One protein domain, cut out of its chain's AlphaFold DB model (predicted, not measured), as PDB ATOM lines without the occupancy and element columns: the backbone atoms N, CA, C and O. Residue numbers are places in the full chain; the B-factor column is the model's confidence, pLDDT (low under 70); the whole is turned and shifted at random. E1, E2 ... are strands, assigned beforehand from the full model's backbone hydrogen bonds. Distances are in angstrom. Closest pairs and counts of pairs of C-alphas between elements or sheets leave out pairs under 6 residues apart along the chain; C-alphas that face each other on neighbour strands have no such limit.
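What this domain is: This is residues 147 to 271 of the 273 residues of an uncharacterized protein of Kouleothrix aurantiaca (UniProt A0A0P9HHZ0). The domain is a sandwich of two antiparallel sheets, partly face to face and set at an angle, with a small two-stranded ribbon, E4 and E7, near one end and a long loop, residues 204 to 222, before E7. One sheet is branched and twisted, built on the long strand E3 with E2 on one side and E8 and E9 on the other; the second runs E6, E5, E10, E11. The printed part has 125 residues and eleven named strands, E1 to E11 in chain order, with no named helix; its class is all strand, though the strands hold 62 residues, under half. It is compact, with a radius of gyration of the C-alphas of 14.8 A, and elongated, spanning 49 by 29 by 20 A.

How they stand to each other: E1, residues 147 to 150, E2, residues 153 to 159, and E3, residues 166 to 175, form a meander, each strand the antiparallel neighbour of the one before; N 148 and O 155 are 2.8 A apart, N 156 and O 172 2.8 A. E4, residues 183 to 186, pairs antiparallel with E7, residues 223 to 226, with N 185 and O 224 2.9 A apart. The closest C-alphas of E3 and E7 are those of Asn 175 and Leu 226, 6.2 A. E5, residues 192 to 196, and E6, residues 201 to 203, form a hairpin, with N 202 and O 194 2.8 A apart. E8, residues 231 to 233, and E9, residues 238 to 241, lie on the side of E3 other than E2; N 173 and O 232 are 2.8 A apart, N 240 and O 167 2.9 A. E10, residues 251 to 259, pairs antiparallel with E5, N 253 and O 195 being 2.8 A apart, and forms a hairpin with E11, residues 262 to 270, where N 254 and O 267 are 2.8 A apart. The two larger sheets form a sandwich, two sheets face to face, with best planes 39 degrees apart. Between them, the closest C-alphas of E2 and E11 are those of Leu 157 and Trp 267, 7.2 A.

Where its parts are: E1 begins at C-alpha 147, (33.771, -38.987, -8.239). E3 is 29.1 A long, E11 23.6 A, E10 23.5 A and E2 19.7 A. E3 ends at C-alpha 175, (35.736, -26.743, -9.108), and E11 at C-alpha 270, (36.962, -52.617, 1.601).

The domain as a whole: The C-alphas farthest apart are those of Ala 180 and Pro 247, 49.4 A. The printed part has no cut. The link from E6 to E7, 19 residues, is long. Confidence is under 70 at residues 180, 204 to 221 and 237.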
ATOM      1  N   THR A 147      33.952 -40.418  -8.501       96.06
ATOM      2  CA  THR A 147      33.771 -38.987  -8.239       96.06
ATOM      3  C   THR A 147      32.349 -38.683  -7.774       96.06
ATOM      4  O   THR A 147      31.380 -39.059  -8.430       96.06
ATOM      5  N   TRP A 148      32.241 -37.972  -6.655       96.88
ATOM      6  CA  TRP A 148      31.029 -37.306  -6.191       96.88
ATOM      7  C   TRP A 148      30.884 -35.947  -6.875       96.88
ATOM      8  O   TRP A 148      31.869 -35.215  -6.973       96.88
ATOM      9  N   TYR A 149      29.673 -35.593  -7.295       94.94
ATOM     10  CA  TYR A 149      29.358 -34.321  -7.948       94.94
ATOM     11  C   TYR A 149      28.215 -33.608  -7.221       94.94
ATOM     12  O   TYR A 149      27.159 -34.201  -7.018       94.94
ATOM     13  N   GLU A 150      28.391 -32.335  -6.869       92.81
ATOM     14  CA  GLU A 150      27.361 -31.526  -6.193       92.81
ATOM     15  C   GLU A 150      27.584 -30.037  -6.489       92.81
ATOM     16  O   GLU A 150      28.676 -29.519  -6.265       92.81
ATOM     17  N   ASP A 151      26.587 -29.347  -7.050       89.62
ATOM     18  CA  ASP A 151      26.614 -27.904  -7.361       89.62
ATOM     19  C   ASP A 151      27.886 -27.394  -8.072       89.62
ATOM     20  O   ASP A 151      28.405 -26.300  -7.808       89.62
ATOM     21  N   GLY A 152      28.387 -28.199  -9.013       89.19
ATOM     22  CA  GLY A 152      29.597 -27.919  -9.787       89.19
ATOM     23  C   GLY A 152      30.907 -28.193  -9.041       89.19
ATOM     24  O   GLY A 152      31.968 -27.867  -9.556       89.19
ATOM     25  N   LEU A 153      30.870 -28.793  -7.855       91.69
ATOM     26  CA  LEU A 153      32.046 -29.296  -7.156       91.69
ATOM     27  C   LEU A 153      32.177 -30.802  -7.399       91.69
ATOM     28  O   LEU A 153      31.221 -31.552  -7.206       91.69
ATOM     29  N   ALA A 154      33.363 -31.237  -7.815       93.75
ATOM     30  CA  ALA A 154      33.707 -32.641  -7.977       93.75
ATOM     31  C   ALA A 154      34.690 -33.057  -6.872       93.75
ATOM     32  O   ALA A 154      35.693 -32.373  -6.655       93.75
ATOM     33  N   ILE A 155      34.430 -34.171  -6.181       95.19
ATOM     34  CA  ILE A 155      35.389 -34.784  -5.250       95.19
ATOM     35  C   ILE A 155      35.626 -36.240  -5.627       95.19
ATOM     36  O   ILE A 155      34.684 -37.010  -5.751       95.19
ATOM     37  N   THR A 156      36.888 -36.640  -5.739       96.25
ATOM     38  CA  THR A 156      37.302 -38.034  -5.924       96.25
ATOM     39  C   THR A 156      38.121 -38.473  -4.718       96.25
ATOM     40  O   THR A 156      39.141 -37.856  -4.397       96.25
ATOM     41  N   LEU A 157      37.707 -39.557  -4.062       95.62
ATOM     42  CA  LEU A 157      38.508 -40.220  -3.038       95.62
ATOM     43  C   LEU A 157      39.353 -41.310  -3.688       95.62
ATOM     44  O   LEU A 157      38.819 -42.300  -4.178       95.62
ATOM     45  N   ASN A 158      40.672 -41.162  -3.642       95.38
ATOM     46  CA  ASN A 158      41.592 -42.262  -3.915       95.38
ATOM     47  C   ASN A 158      42.011 -42.866  -2.573       95.38
ATOM     48  O   ASN A 158      42.341 -42.128  -1.647       95.38
ATOM     49  N   ALA A 159      42.000 -44.193  -2.458       93.56
ATOM     50  CA  ALA A 159      42.461 -44.901  -1.270       93.56
ATOM     51  C   ALA A 159      43.547 -45.899  -1.663       93.56
ATOM     52  O   ALA A 159      43.354 -46.715  -2.564       93.56
ATOM     53  N   ASN A 160      44.675 -45.846  -0.963       91.38
ATOM     54  CA  ASN A 160      45.689 -46.887  -1.029       91.38
ATOM     55  C   ASN A 160      45.264 -48.063  -0.132       91.38
ATOM     56  O   ASN A 160      44.608 -47.832   0.887       91.38
ATOM     57  N   PRO A 161      45.658 -49.313  -0.440       88.31
ATOM     58  CA  PRO A 161      45.436 -50.438   0.462       88.31
ATOM     59  C   PRO A 161      45.983 -50.151   1.874       88.31
ATOM     60  O   PRO A 161      47.067 -49.566   2.006       88.31
ATOM     61  N   PRO A 162      45.264 -50.547   2.941       89.50
ATOM     62  CA  PRO A 162      45.723 -50.323   4.303       89.50
ATOM     63  C   PRO A 162      47.051 -51.048   4.559       89.50
ATOM     64  O   PRO A 162      47.264 -52.179   4.127       89.50
ATOM     65  N   THR A 163      47.962 -50.381   5.263       89.06
ATOM     66  CA  THR A 163      49.302 -50.880   5.596       89.06
ATOM     67  C   THR A 163      49.484 -50.821   7.111       89.06
ATOM     68  O   THR A 163      49.774 -49.762   7.673       89.06
ATOM     69  N   GLY A 164      49.293 -51.958   7.784       88.44
ATOM     70  CA  GLY A 164      49.278 -52.024   9.248       88.44
ATOM     71  C   GLY A 164      48.088 -51.257   9.835       88.44
ATOM     72  O   GLY A 164      46.957 -51.445   9.401       88.44
ATOM     73  N   ASP A 165      48.350 -50.353  10.783       87.31
ATOM     74  CA  ASP A 165      47.344 -49.504  11.442       87.31
ATOM     75  C   ASP A 165      46.889 -48.295  10.599       87.31
ATOM     76  O   ASP A 165      46.264 -47.378  11.132       87.31
ATOM     77  N   LYS A 166      47.247 -48.229   9.306       88.44
ATOM     78  CA  LYS A 166      47.085 -47.023   8.479       88.44
ATOM     79  C   LYS A 166      46.333 -47.266   7.185       88.44
ATOM     80  O   LYS A 166      46.734 -48.107   6.389       88.44
ATOM     81  N   LEU A 167      45.350 -46.413   6.914       90.00
ATOM     82  CA  LEU A 167      44.718 -46.273   5.603       90.00
ATOM     83  C   LEU A 167      45.108 -44.917   5.025       90.00
ATOM     84  O   LEU A 167      44.753 -43.892   5.604       90.00
ATOM     85  N   SER A 168      45.843 -44.911   3.913       90.56
ATOM     86  CA  SER A 168      46.221 -43.681   3.211       90.56
ATOM     87  C   SER A 168      45.177 -43.325   2.153       90.56
ATOM     88  O   SER A 168      44.737 -44.195   1.401       90.56
ATOM     89  N   ILE A 169      44.805 -42.048   2.091       89.75
ATOM     90  CA  ILE A 169      43.871 -41.500   1.106       89.75
ATOM     91  C   ILE A 169      44.425 -40.234   0.453       89.75
ATOM     92  O   ILE A 169      45.235 -39.536   1.054       89.75
ATOM     93  N   ASP A 170      43.907 -39.920  -0.733       90.69
ATOM     94  CA  ASP A 170      43.960 -38.597  -1.351       90.69
ATOM     95  C   ASP A 170      42.525 -38.152  -1.672       90.69
ATOM     96  O   ASP A 170      41.843 -38.773  -2.491       90.69
ATOM     97  N   LEU A 171      42.068 -37.058  -1.061       91.88
ATOM     98  CA  LEU A 171      40.818 -36.387  -1.433       91.88
ATOM     99  C   LEU A 171      41.115 -35.308  -2.474       91.88
ATOM    100  O   LEU A 171      41.653 -34.254  -2.136       91.88
ATOM    101  N   VAL A 172      40.790 -35.578  -3.734       92.44
ATOM    102  CA  VAL A 172      40.968 -34.640  -4.847       92.44
ATOM    103  C   VAL A 172      39.681 -33.850  -5.034       92.44
ATOM    104  O   VAL A 172      38.631 -34.447  -5.232       92.44
ATOM    105  N   VAL A 173      39.771 -32.525  -4.997       91.94
ATOM    106  CA  VAL A 173      38.663 -31.587  -5.199       91.94
ATOM    107  C   VAL A 173      38.899 -30.822  -6.499       91.94
ATOM    108  O   VAL A 173      40.011 -30.348  -6.731       91.94
ATOM    109  N   GLU A 174      37.870 -30.655  -7.322       91.62
ATOM    110  CA  GLU A 174      37.912 -29.852  -8.545       91.62
ATOM    111  C   GLU A 174      36.663 -28.967  -8.651       91.62
ATOM    112  O   GLU A 174      35.536 -29.449  -8.525       91.62
ATOM    113  N   ASN A 175      36.849 -27.663  -8.873       91.00
ATOM    114  CA  ASN A 175      35.736 -26.743  -9.108       91.00
ATOM    115  C   ASN A 175      35.373 -26.728 -10.601       91.00
ATOM    116  O   ASN A 175      36.044 -26.094 -11.412       91.00
ATOM    117  N   GLN A 176      34.280 -27.397 -10.949       88.94
ATOM    118  CA  GLN A 176      33.709 -27.467 -12.295       88.94
ATOM    119  C   GLN A 176      32.518 -26.510 -12.495       88.94
ATOM    120  O   GLN A 176      31.888 -26.528 -13.554       88.94
ATOM    121  N   ALA A 177      32.186 -25.665 -11.511       85.06
ATOM    122  CA  ALA A 177      31.068 -24.738 -11.609       85.06
ATOM    123  C   ALA A 177      31.307 -23.722 -12.738       85.06
ATOM    124  O   ALA A 177      32.323 -23.026 -12.766       85.06
ATOM    125  N   ALA A 178      30.356 -23.618 -13.667       75.88
ATOM    126  CA  ALA A 178      30.429 -22.657 -14.758       75.88
ATOM    127  C   ALA A 178      30.220 -21.228 -14.229       75.88
ATOM    128  O   ALA A 178      29.105 -20.853 -13.866       75.88
ATOM    129  N   GLY A 179      31.286 -20.426 -14.191       71.25
ATOM    130  CA  GLY A 179      31.227 -19.029 -13.766       71.25
ATOM    131  C   GLY A 179      32.468 -18.560 -13.009       71.25
ATOM    132  O   GLY A 179      33.205 -19.337 -12.412       71.25
ATOM    133  N   ALA A 180      32.677 -17.242 -12.991       61.09
ATOM    134  CA  ALA A 180      33.870 -16.621 -12.410       61.09
ATOM    135  C   ALA A 180      33.900 -16.573 -10.866       61.09
ATOM    136  O   ALA A 180      34.858 -16.049 -10.305       61.09
ATOM    137  N   GLN A 181      32.863 -17.061 -10.172       77.31
ATOM    138  CA  GLN A 181      32.798 -17.005  -8.709       77.31
ATOM    139  C   GLN A 181      33.595 -18.159  -8.092       77.31
ATOM    140  O   GLN A 181      33.194 -19.317  -8.252       77.31
ATOM    141  N   PRO A 182      34.707 -17.884  -7.387       83.06
ATOM    142  CA  PRO A 182      35.509 -18.939  -6.806       83.06
ATOM    143  C   PRO A 182      34.795 -19.562  -5.605       83.06
ATOM    144  O   PRO A 182      34.129 -18.881  -4.821       83.06
ATOM    145  N   ILE A 183      34.971 -20.866  -5.428       82.94
ATOM    146  CA  ILE A 183      34.471 -21.577  -4.256       82.94
ATOM    147  C   ILE A 183      35.453 -21.345  -3.108       82.94
ATOM    148  O   ILE A 183      36.605 -21.765  -3.185       82.94
ATOM    149  N   VAL A 184      34.993 -20.676  -2.048       80.12
ATOM    150  CA  VAL A 184      35.750 -20.503  -0.801       80.12
ATOM    151  C   VAL A 184      35.234 -21.502   0.228       80.12
ATOM    152  O   VAL A 184      34.057 -21.464   0.574       80.12
ATOM    153  N   SER A 185      36.107 -22.370   0.743       81.81
ATOM    154  CA  SER A 185      35.782 -23.280   1.848       81.81
ATOM    155  C   SER A 185      36.736 -23.091   3.008       81.81
ATOM    156  O   SER A 185      37.952 -23.080   2.811       81.81
ATOM    157  N   ALA A 186      36.191 -23.044   4.222       82.12
ATOM    158  CA  ALA A 186      36.968 -23.361   5.410       82.12
ATOM    159  C   ALA A 186      37.345 -24.854   5.397       82.12
ATOM    160  O   ALA A 186      36.616 -25.686   4.852       82.12
ATOM    161  N   ILE A 187      38.487 -25.182   5.999       80.56
ATOM    162  CA  ILE A 187      38.930 -26.554   6.248       80.56
ATOM    163  C   ILE A 187      38.793 -26.836   7.744       80.56
ATOM    164  O   ILE A 187      39.643 -26.458   8.555       80.56
ATOM    165  N   ASP A 188      37.692 -27.496   8.102       83.00
ATOM    166  CA  ASP A 188      37.408 -27.954   9.463       83.00
ATOM    167  C   ASP A 188      37.850 -29.421   9.622       83.00
ATOM    168  O   ASP A 188      37.488 -30.259   8.794       83.00
ATOM    169  N   PRO A 189      38.596 -29.787  10.678       75.25
ATOM    170  CA  PRO A 189      38.830 -31.183  11.032       75.25
ATOM    171  C   PRO A 189      37.596 -32.094  11.045       75.25
ATOM    172  O   PRO A 189      37.672 -33.232  10.589       75.25
ATOM    173  N   ALA A 190      36.446 -31.596  11.491       84.69
ATOM    174  CA  ALA A 190      35.201 -32.354  11.568       84.69
ATOM    175  C   ALA A 190      34.574 -32.706  10.205       84.69
ATOM    176  O   ALA A 190      33.613 -33.488  10.177       84.69
ATOM    177  N   MET A 191      35.094 -32.150   9.098       89.94
ATOM    178  CA  MET A 191      34.565 -32.377   7.752       89.94
ATOM    179  C   MET A 191      34.922 -33.758   7.189       89.94
ATOM    180  O   MET A 191      34.170 -34.253   6.364       89.94
ATOM    181  N   VAL A 192      36.030 -34.389   7.614       90.88
ATOM    182  CA  VAL A 192      36.404 -35.740   7.150       90.88
ATOM    183  C   VAL A 192      36.250 -36.751   8.280       90.88
ATOM    184  O   VAL A 192      36.917 -36.664   9.316       90.88
ATOM    185  N   ARG A 193      35.381 -37.734   8.059       91.44
ATOM    186  CA  ARG A 193      35.041 -38.782   9.026       91.44
ATOM    187  C   ARG A 193      35.352 -40.145   8.438       91.44
ATOM    188  O   ARG A 193      35.172 -40.352   7.243       91.44
ATOM    189  N   LEU A 194      35.784 -41.072   9.282       93.44
ATOM    190  CA  LEU A 194      35.844 -42.491   8.961       93.44
ATOM    191  C   LEU A 194      35.009 -43.254   9.978       93.44
ATOM    192  O   LEU A 194      35.182 -43.061  11.178       93.44
ATOM    193  N   THR A 195      34.153 -44.145   9.491       95.81
ATOM    194  CA  THR A 195      33.327 -45.046  10.301       95.81
ATOM    195  C   THR A 195      33.507 -46.472   9.799       95.81
ATOM    196  O   THR A 195      33.215 -46.776   8.642       95.81
ATOM    197  N   ALA A 196      33.994 -47.365  10.656       95.88
ATOM    198  CA  ALA A 196      34.090 -48.786  10.354       95.88
ATOM    199  C   ALA A 196      32.709 -49.453  10.322       95.88
ATOM    200  O   ALA A 196      31.752 -48.984  10.938       95.88
ATOM    201  N   ASN A 197      32.607 -50.610   9.664       96.62
ATOM    202  CA  ASN A 197      31.393 -51.436   9.680       96.62
ATOM    203  C   ASN A 197      31.003 -51.948  11.085       96.62
ATOM    204  O   ASN A 197      29.915 -52.491  11.248       96.62
ATOM    205  N   THR A 198      31.881 -51.799  12.080       95.75
ATOM    206  CA  THR A 198      31.623 -52.053  13.506       95.75
ATOM    207  C   THR A 198      30.919 -50.880  14.208       95.75
ATOM    208  O   THR A 198      30.512 -51.015  15.358       95.75
ATOM    209  N   GLY A 199      30.772 -49.728  13.541       94.62
ATOM    210  CA  GLY A 199      30.219 -48.484  14.090       94.62
ATOM    211  C   GLY A 199      31.254 -47.576  14.769       94.62
ATOM    212  O   GLY A 199      30.981 -46.395  14.990       94.62
ATOM    213  N   GLU A 200      32.456 -48.081  15.058       93.12
ATOM    214  CA  GLU A 200      33.558 -47.258  15.563       93.12
ATOM    215  C   GLU A 200      33.929 -46.175  14.540       93.12
ATOM    216  O   GLU A 200      34.015 -46.435  13.339       93.12
ATOM    217  N   SER A 201      34.123 -44.944  15.019       89.44
ATOM    218  CA  SER A 201      34.352 -43.776  14.170       89.44
ATOM    219  C   SER A 201      35.536 -42.939  14.641       89.44
ATOM    220  O   SER A 201      35.695 -42.684  15.834       89.44
ATOM    221  N   VAL A 202      36.332 -42.456  13.686       83.44
ATOM    222  CA  VAL A 202      37.482 -41.575  13.904       83.44
ATOM    223  C   VAL A 202      37.343 -40.329  13.031       83.44
ATOM    224  O   VAL A 202      37.185 -40.412  11.812       83.44
ATOM    225  N   THR A 203      37.447 -39.160  13.658       74.38
ATOM    226  CA  THR A 203      37.560 -37.862  12.976       74.38
ATOM    227  C   THR A 203      39.036 -37.528  12.782       74.38
ATOM    228  O   THR A 203      39.816 -37.636  13.734       74.38
ATOM    229  N   ILE A 204      39.447 -37.112  11.581       68.19
ATOM    230  CA  ILE A 204      40.845 -36.712  11.341       68.19
ATOM    231  C   ILE A 204      41.079 -35.272  11.814       68.19
ATOM    232  O   ILE A 204      40.187 -34.432  11.780       68.19
ATOM    233  N   VAL A 205      42.330 -34.937  12.129       58.75
ATOM    234  CA  VAL A 205      42.843 -33.592  11.841       58.75
ATOM    235  C   VAL A 205      43.477 -33.644  10.442       58.75
ATOM    236  O   VAL A 205      44.575 -34.187  10.313       58.75
ATOM    237  N   PRO A 206      42.810 -33.149   9.382       57.41
ATOM    238  CA  PRO A 206      43.323 -33.198   8.025       57.41
ATOM    239  C   PRO A 206      44.576 -32.331   7.919       57.41
ATOM    240  O   PRO A 206      44.604 -31.167   8.334       57.41
ATOM    241  N   PHE A 207      45.619 -32.916   7.341       55.38
ATOM    242  CA  PHE A 207      46.809 -32.191   6.931       55.38
ATOM    243  C   PHE A 207      46.597 -31.730   5.497       55.38
ATOM    244  O   PHE A 207      46.569 -32.537   4.572       55.38
ATOM    245  N   VAL A 208      46.435 -30.422   5.328       51.16
ATOM    246  CA  VAL A 208      46.300 -29.825   4.004       51.16
ATOM    247  C   VAL A 208      47.664 -29.790   3.326       51.16
ATOM    248  O   VAL A 208      48.606 -29.203   3.864       51.16
ATOM    249  N   GLN A 209      47.753 -30.366   2.130       51.22
ATOM    250  CA  GLN A 209      48.877 -30.147   1.229       51.22
ATOM    251  C   GLN A 209      48.403 -29.266   0.073       51.22
ATOM    252  O   GLN A 209      47.643 -29.693  -0.793       51.22
ATOM    253  N   HIS A 210      48.859 -28.016   0.055       42.78
ATOM    254  CA  HIS A 210      48.495 -27.059  -0.984       42.78
ATOM    255  C   HIS A 210      49.301 -27.316  -2.269       42.78
ATOM    256  O   HIS A 210      50.181 -26.544  -2.639       42.78
ATOM    257  N   SER A 211      48.967 -28.389  -2.986       42.66
ATOM    258  CA  SER A 211      49.480 -28.679  -4.335       42.66
ATOM    259  C   SER A 211      48.783 -27.818  -5.403       42.66
ATOM    260  O   SER A 211      48.325 -28.316  -6.429       42.66
ATOM    261  N   VAL A 212      48.697 -26.505  -5.154       43.78
ATOM    262  CA  VAL A 212      48.369 -25.513  -6.190       43.78
ATOM    263  C   VAL A 212      49.540 -25.454  -7.175       43.78
ATOM    264  O   VAL A 212      50.684 -25.748  -6.825       43.78
ATOM    265  N   ARG A 213      49.255 -25.070  -8.422       43.16
ATOM    266  CA  ARG A 213      50.139 -25.096  -9.606       43.16
ATOM    267  C   ARG A 213      51.424 -24.233  -9.522       43.16
ATOM    268  O   ARG A 213      52.013 -23.929 -10.553       43.16
ATOM    269  N   THR A 214      51.830 -23.805  -8.329       40.94
ATOM    270  CA  THR A 214      52.844 -22.777  -8.051       40.94
ATOM    271  C   THR A 214      54.015 -23.233  -7.172       40.94
ATOM    272  O   THR A 214      54.995 -22.498  -7.086       40.94
ATOM    273  N   GLY A 215      53.988 -24.426  -6.558       43.53
ATOM    274  CA  GLY A 215      55.177 -24.978  -5.890       43.53
ATOM    275  C   GLY A 215      54.910 -26.091  -4.875       43.53
ATOM    276  O   GLY A 215      53.866 -26.137  -4.233       43.53
ATOM    277  N   SER A 216      55.881 -26.990  -4.704       44.22
ATOM    278  CA  SER A 216      55.819 -28.095  -3.742       44.22
ATOM    279  C   SER A 216      56.101 -27.621  -2.310       44.22
ATOM    280  O   SER A 216      57.252 -27.354  -1.963       44.22
ATOM    281  N   GLY A 217      55.073 -27.569  -1.460       53.09
ATOM    282  CA  GLY A 217      55.221 -27.258  -0.038       53.09
ATOM    283  C   GLY A 217      54.013 -27.686   0.798       53.09
ATOM    284  O   GLY A 217      52.877 -27.664   0.330       53.09
ATOM    285  N   PHE A 218      54.260 -28.072   2.051       55.06
ATOM    286  CA  PHE A 218      53.207 -28.382   3.018       55.06
ATOM    287  C   PHE A 218      52.843 -27.121   3.806       55.06
ATOM    288  O   PHE A 218      53.649 -26.620   4.591       55.06
ATOM    289  N   THR A 219      51.620 -26.626   3.639       56.19
ATOM    290  CA  THR A 219      51.081 -25.497   4.407       56.19
ATOM    291  C   THR A 219      49.659 -25.798   4.846       56.19
ATOM    292  O   THR A 219      48.785 -26.097   4.034       56.19
ATOM    293  N   ARG A 220      49.411 -25.673   6.156       62.06
ATOM    294  CA  ARG A 220      48.083 -25.837   6.750       62.06
ATOM    295  C   ARG A 220      47.199 -24.640   6.389       62.06
ATOM    296  O   ARG A 220      47.106 -23.685   7.156       62.06
ATOM    297  N   ALA A 221      46.563 -24.694   5.225       65.25
ATOM    298  CA  ALA A 221      45.535 -23.734   4.852       65.25
ATOM    299  C   ALA A 221      44.290 -23.933   5.733       65.25
ATOM    300  O   ALA A 221      43.812 -25.053   5.899       65.25
ATOM    301  N   THR A 222      43.775 -22.849   6.312       76.50
ATOM    302  CA  THR A 222      42.483 -22.846   7.022       76.50
ATOM    303  C   THR A 222      41.314 -22.552   6.093       76.50
ATOM    304  O   THR A 222      40.191 -22.919   6.414       76.50
ATOM    305  N   ASN A 223      41.580 -21.905   4.955       82.12
ATOM    306  CA  ASN A 223      40.621 -21.627   3.893       82.12
ATOM    307  C   ASN A 223      41.262 -21.946   2.539       82.12
ATOM    308  O   ASN A 223      42.456 -21.700   2.363       82.12
ATOM    309  N   VAL A 224      40.467 -22.422   1.586       84.06
ATOM    310  CA  VAL A 224      40.869 -22.647   0.190       84.06
ATOM    311  C   VAL A 224      39.917 -21.889  -0.720       84.06
ATOM    312  O   VAL A 224      38.711 -21.914  -0.495       84.06
ATOM    313  N   THR A 225      40.470 -21.243  -1.744       88.75
ATOM    314  CA  THR A 225      39.734 -20.541  -2.800       88.75
ATOM    315  C   THR A 225      40.015 -21.261  -4.115       88.75
ATOM    316  O   THR A 225      41.175 -21.340  -4.511       88.75
ATOM    317  N   LEU A 226      38.980 -21.791  -4.771       86.31
ATOM    318  CA  LEU A 226      39.078 -22.534  -6.034       86.31
ATOM    319  C   LEU A 226      38.393 -21.751  -7.157       86.31
ATOM    320  O   LEU A 226      37.170 -21.604  -7.138       86.31
ATOM    321  N   ALA A 227      39.141 -21.273  -8.149       89.44
ATOM    322  CA  ALA A 227      38.579 -20.763  -9.399       89.44
ATOM    323  C   ALA A 227      38.000 -21.907 -10.258       89.44
ATOM    324  O   ALA A 227      38.208 -23.084  -9.968       89.44
ATOM    325  N   GLN A 228      37.258 -21.582 -11.318       88.25
ATOM    326  CA  GLN A 228      36.764 -22.596 -12.253       88.25
ATOM    327  C   GLN A 228      37.942 -23.327 -12.924       88.25
ATOM    328  O   GLN A 228      38.836 -22.694 -13.484       88.25
ATOM    329  N   GLY A 229      37.927 -24.659 -12.883       86.12
ATOM    330  CA  GLY A 229      39.003 -25.528 -13.361       86.12
ATOM    331  C   GLY A 229      40.158 -25.719 -12.372       86.12
ATOM    332  O   GLY A 229      41.078 -26.481 -12.675       86.12
ATOM    333  N   ASP A 230      40.134 -25.077 -11.196       88.12
ATOM    334  CA  ASP A 230      41.137 -25.341 -10.163       88.12
ATOM    335  C   ASP A 230      40.932 -26.725  -9.548       88.12
ATOM    336  O   ASP A 230      39.827 -27.113  -9.154       88.12
ATOM    337  N   ARG A 231      42.055 -27.430  -9.399       88.00
ATOM    338  CA  ARG A 231      42.162 -28.726  -8.735       88.00
ATOM    339  C   ARG A 231      43.035 -28.600  -7.490       88.00
ATOM    340  O   ARG A 231      44.115 -28.015  -7.528       88.00
ATOM    341  N   PHE A 232      42.580 -29.199  -6.400       85.38
ATOM    342  CA  PHE A 232      43.196 -29.163  -5.078       85.38
ATOM    343  C   PHE A 232      43.191 -30.565  -4.454       85.38
ATOM    344  O   PHE A 232      42.347 -31.394  -4.794       85.38
ATOM    345  N   VAL A 233      44.136 -30.860  -3.556       85.06
ATOM    346  CA  VAL A 233      44.184 -32.145  -2.839       85.06
ATOM    347  C   VAL A 233      44.117 -31.883  -1.339       85.06
ATOM    348  O   VAL A 233      45.055 -31.385  -0.725       85.06
ATOM    349  N   LEU A 234      42.976 -32.216  -0.749       78.38
ATOM    350  CA  LEU A 234      42.601 -31.824   0.605       78.38
ATOM    351  C   LEU A 234      43.364 -32.597   1.693       78.38
ATOM    352  O   LEU A 234      43.538 -32.091   2.801       78.38
ATOM    353  N   ALA A 235      43.840 -33.798   1.364       70.12
ATOM    354  CA  ALA A 235      44.576 -34.673   2.271       70.12
ATOM    355  C   ALA A 235      45.620 -35.513   1.512       70.12
ATOM    356  O   ALA A 235      45.557 -36.734   1.562       70.12
ATOM    357  N   GLN A 236      46.541 -34.888   0.767       74.94
ATOM    358  CA  GLN A 236      47.520 -35.642  -0.031       74.94
ATOM    359  C   GLN A 236      48.439 -36.492   0.863       74.94
ATOM    360  O   GLN A 236      49.109 -35.962   1.750       74.94
ATOM    361  N   GLY A 237      48.458 -37.811   0.655       68.75
ATOM    362  CA  GLY A 237      49.167 -38.756   1.521       68.75
ATOM    363  C   GLY A 237      48.662 -38.774   2.971       68.75
ATOM    364  O   GLY A 237      49.353 -39.282   3.860       68.75
ATOM    365  N   GLY A 238      47.474 -38.221   3.233       72.94
ATOM    366  CA  GLY A 238      46.843 -38.260   4.546       72.94
ATOM    367  C   GLY A 238      46.560 -39.706   4.945       72.94
ATOM    368  O   GLY A 238      46.236 -40.534   4.096       72.94
ATOM    369  N   PHE A 239      46.689 -40.026   6.233       75.00
ATOM    370  CA  PHE A 239      46.375 -41.363   6.732       75.00
ATOM    371  C   PHE A 239      45.459 -41.326   7.952       75.00
ATOM    372  O   PHE A 239      45.677 -40.569   8.899       75.00
ATOM    373  N   PHE A 240      44.464 -42.206   7.948       78.50
ATOM    374  CA  PHE A 240      43.745 -42.587   9.155       78.50
ATOM    375  C   PHE A 240      44.603 -43.570   9.940       78.50
ATOM    376  O   PHE A 240      45.178 -44.482   9.347       78.50
ATOM    377  N   LYS A 241      44.652 -43.413  11.264       80.56
ATOM    378  CA  LYS A 241      45.061 -44.486  12.173       80.56
ATOM    379  C   LYS A 241      43.811 -45.195  12.670       80.56
ATOM    380  O   LYS A 241      42.935 -44.536  13.224       80.56
ATOM    381  N   PHE A 242      43.743 -46.500  12.456       84.81
ATOM    382  CA  PHE A 242      42.622 -47.348  12.852       84.81
ATOM    383  C   PHE A 242      43.131 -48.776  13.069       84.81
ATOM    384  O   PHE A 242      44.107 -49.177  12.431       84.81
ATOM    385  N   ASP A 243      42.487 -49.555  13.938       87.00
ATOM    386  CA  ASP A 243      42.865 -50.957  14.124       87.00
ATOM    387  C   ASP A 243      42.290 -51.843  13.006       87.00
ATOM    388  O   ASP A 243      41.300 -52.553  13.162       87.00
ATOM    389  N   PHE A 244      42.923 -51.791  11.832       88.06
ATOM    390  CA  PHE A 244      42.589 -52.670  10.708       88.06
ATOM    391  C   PHE A 244      42.976 -54.142  10.958       88.06
ATOM    392  O   PHE A 244      42.581 -55.013  10.175       88.06
ATOM    393  N   ALA A 245      43.726 -54.439  12.031       89.19
ATOM    394  CA  ALA A 245      44.055 -55.808  12.415       89.19
ATOM    395  C   ALA A 245      42.887 -56.514  13.127       89.19
ATOM    396  O   ALA A 245      42.866 -57.746  13.140       89.19
ATOM    397  N   ASP A 246      41.889 -55.781  13.644       91.50
ATOM    398  CA  ASP A 246      40.637 -56.379  14.122       91.50
ATOM    399  C   ASP A 246      39.943 -57.137  12.967       91.50
ATOM    400  O   ASP A 246      39.555 -56.507  11.970       91.50
ATOM    401  N   PRO A 247      39.734 -58.469  13.066       93.31
ATOM    402  CA  PRO A 247      39.067 -59.268  12.036       93.31
ATOM    403  C   PRO A 247      37.624 -58.821  11.734       93.31
ATOM    404  O   PRO A 247      37.127 -59.093  10.637       93.31
ATOM    405  N   ASN A 248      36.973 -58.071  12.628       95.06
ATOM    406  CA  ASN A 248      35.618 -57.554  12.426       95.06
ATOM    407  C   ASN A 248      35.560 -56.322  11.496       95.06
ATOM    408  O   ASN A 248      34.508 -56.038  10.915       95.06
ATOM    409  N   VAL A 249      36.678 -55.609  11.302       94.81
ATOM    410  CA  VAL A 249      36.779 -54.390  10.472       94.81
ATOM    411  C   VAL A 249      36.997 -54.755   8.996       94.81
ATOM    412  O   VAL A 249      38.101 -54.718   8.464       94.81
ATOM    413  N   THR A 250      35.921 -55.160   8.323       96.25
ATOM    414  CA  THR A 250      35.912 -55.600   6.913       96.25
ATOM    415  C   THR A 250      35.773 -54.455   5.907       96.25
ATOM    416  O   THR A 250      36.115 -54.604   4.733       96.25
ATOM    417  N   SER A 251      35.256 -53.301   6.330       96.31
ATOM    418  CA  SER A 251      35.170 -52.100   5.497       96.31
ATOM    419  C   SER A 251      35.042 -50.843   6.347       96.31
ATOM    420  O   SER A 251      34.510 -50.883   7.458       96.31
ATOM    421  N   VAL A 252      35.472 -49.718   5.790       96.44
ATOM    422  CA  VAL A 252      35.262 -48.390   6.369       96.44
ATOM    423  C   VAL A 252      34.524 -47.499   5.379       96.44
ATOM    424  O   VAL A 252      34.764 -47.560   4.175       96.44
ATOM    425  N   THR A 253      33.622 -46.670   5.887       97.31
ATOM    426  CA  THR A 253      32.999 -45.580   5.134       97.31
ATOM    427  C   THR A 253      33.746 -44.300   5.464       97.31
ATOM    428  O   THR A 253      33.936 -43.990   6.638       97.31
ATOM    429  N   ILE A 254      34.186 -43.578   4.440       95.25
ATOM    430  CA  ILE A 254      34.804 -42.262   4.566       95.25
ATOM    431  C   ILE A 254      33.799 -41.236   4.068       95.25
ATOM    432  O   ILE A 254      33.297 -41.358   2.953       95.25
ATOM    433  N   GLU A 255      33.522 -40.233   4.891       95.62
ATOM    434  CA  GLU A 255      32.584 -39.160   4.585       95.62
ATOM    435  C   GLU A 255      33.306 -37.814   4.525       95.62
ATOM    436  O   GLU A 255      34.156 -37.522   5.369       95.62
ATOM    437  N   VAL A 256      32.919 -36.985   3.556       94.19
ATOM    438  CA  VAL A 256      33.228 -35.554   3.505       94.19
ATOM    439  C   VAL A 256      31.918 -34.800   3.707       94.19
ATOM    440  O   VAL A 256      31.007 -34.941   2.895       94.19
ATOM    441  N   VAL A 257      31.807 -34.030   4.791       94.00
ATOM    442  CA  VAL A 257      30.577 -33.325   5.195       94.00
ATOM    443  C   VAL A 257      30.801 -31.828   5.374       94.00
ATOM    444  O   VAL A 257      31.830 -31.421   5.910       94.00
ATOM    445  N   ASN A 258      29.816 -31.011   4.997       92.69
ATOM    446  CA  ASN A 258      29.854 -29.543   5.105       92.69
ATOM    447  C   ASN A 258      31.105 -28.905   4.465       92.69
ATOM    448  O   ASN A 258      31.689 -27.971   5.020       92.69
ATOM    449  N   PHE A 259      31.546 -29.417   3.314       90.25
ATOM    450  CA  PHE A 259      32.714 -28.894   2.606       90.25
ATOM    451  C   PHE A 259      32.277 -28.099   1.374       90.25
ATOM    452  O   PHE A 259      31.745 -28.661   0.418       90.25
ATOM    453  N   ALA A 260      32.535 -26.789   1.377       90.94
ATOM    454  CA  ALA A 260      32.058 -25.849   0.364       90.94
ATOM    455  C   ALA A 260      30.539 -25.938   0.109       90.94
ATOM    456  O   ALA A 260      29.756 -25.353   0.852       90.94
ATOM    457  N   ARG A 261      30.144 -26.631  -0.968       89.56
ATOM    458  CA  ARG A 261      28.755 -26.856  -1.397       89.56
ATOM    459  C   ARG A 261      28.289 -28.300  -1.201       89.56
ATOM    460  O   ARG A 261      27.129 -28.574  -1.454       89.56
ATOM    461  N   ILE A 262      29.182 -29.198  -0.782       90.50
ATOM    462  CA  ILE A 262      28.862 -30.600  -0.521       90.50
ATOM    463  C   ILE A 262      28.313 -30.726   0.894       90.50
ATOM    464  O   ILE A 262      29.041 -30.504   1.872       90.50
ATOM    465  N   GLU A 263      27.042 -31.113   1.005       93.19
ATOM    466  CA  GLU A 263      26.435 -31.466   2.287       93.19
ATOM    467  C   GLU A 263      27.088 -32.742   2.833       93.19
ATOM    468  O   GLU A 263      27.594 -32.751   3.963       93.19
ATOM    469  N   ARG A 264      27.123 -33.808   2.018       95.44
ATOM    470  CA  ARG A 264      27.683 -35.118   2.382       95.44
ATOM    471  C   ARG A 264      28.023 -35.973   1.159       95.44
ATOM    472  O   ARG A 264      27.127 -36.530   0.533       95.44
ATOM    473  N   ALA A 265      29.314 -36.197   0.931       96.94
ATOM    474  CA  ALA A 265      29.830 -37.215   0.017       96.94
ATOM    475  C   ALA A 265      30.375 -38.421   0.800       96.94
ATOM    476  O   ALA A 265      30.978 -38.235   1.859       96.94
ATOM    477  N   ALA A 266      30.189 -39.646   0.298       97.81
ATOM    478  CA  ALA A 266      30.601 -40.869   0.995       97.81
ATOM    479  C   ALA A 266      31.213 -41.932   0.067       97.81
ATOM    480  O   ALA A 266      30.695 -42.196  -1.020       97.81
ATOM    481  N   TRP A 267      32.268 -42.603   0.544       98.06
ATOM    482  CA  TRP A 267      32.932 -43.723  -0.134       98.06
ATOM    483  C   TRP A 267      33.139 -44.907   0.810       98.06
ATOM    484  O   TRP A 267      33.502 -44.713   1.969       98.06
ATOM    485  N   ARG A 268      32.987 -46.138   0.318       97.69
ATOM    486  CA  ARG A 268      33.261 -47.369   1.071       97.69
ATOM    487  C   ARG A 268      34.569 -48.011   0.619       97.69
ATOM    488  O   ARG A 268      34.667 -48.525  -0.489       97.69
ATOM    489  N   VAL A 269      35.552 -48.056   1.512       96.38
ATOM    490  CA  VAL A 269      36.809 -48.788   1.317       96.38
ATOM    491  C   VAL A 269      36.661 -50.187   1.919       96.38
ATOM    492  O   VAL A 269      36.357 -50.330   3.104       96.38
ATOM    493  N   VAL A 270      36.878 -51.229   1.116       96.25
ATOM    494  CA  VAL A 270      36.962 -52.617   1.601       96.25
ATOM    495  C   VAL A 270      38.363 -52.871   2.159       96.25
ATOM    496  O   VAL A 270      39.355 -52.484   1.546       96.25
ATOM    497  N   ILE A 271      38.445 -53.522   3.319       94.62
ATOM    498  CA  ILE A 271      39.711 -53.898   3.956       94.62
ATOM    499  C   ILE A 271      40.050 -55.335   3.524       94.62
ATOM    500  O   ILE A 271      39.309 -56.253   3.887       94.62
TER     501      ILE A 271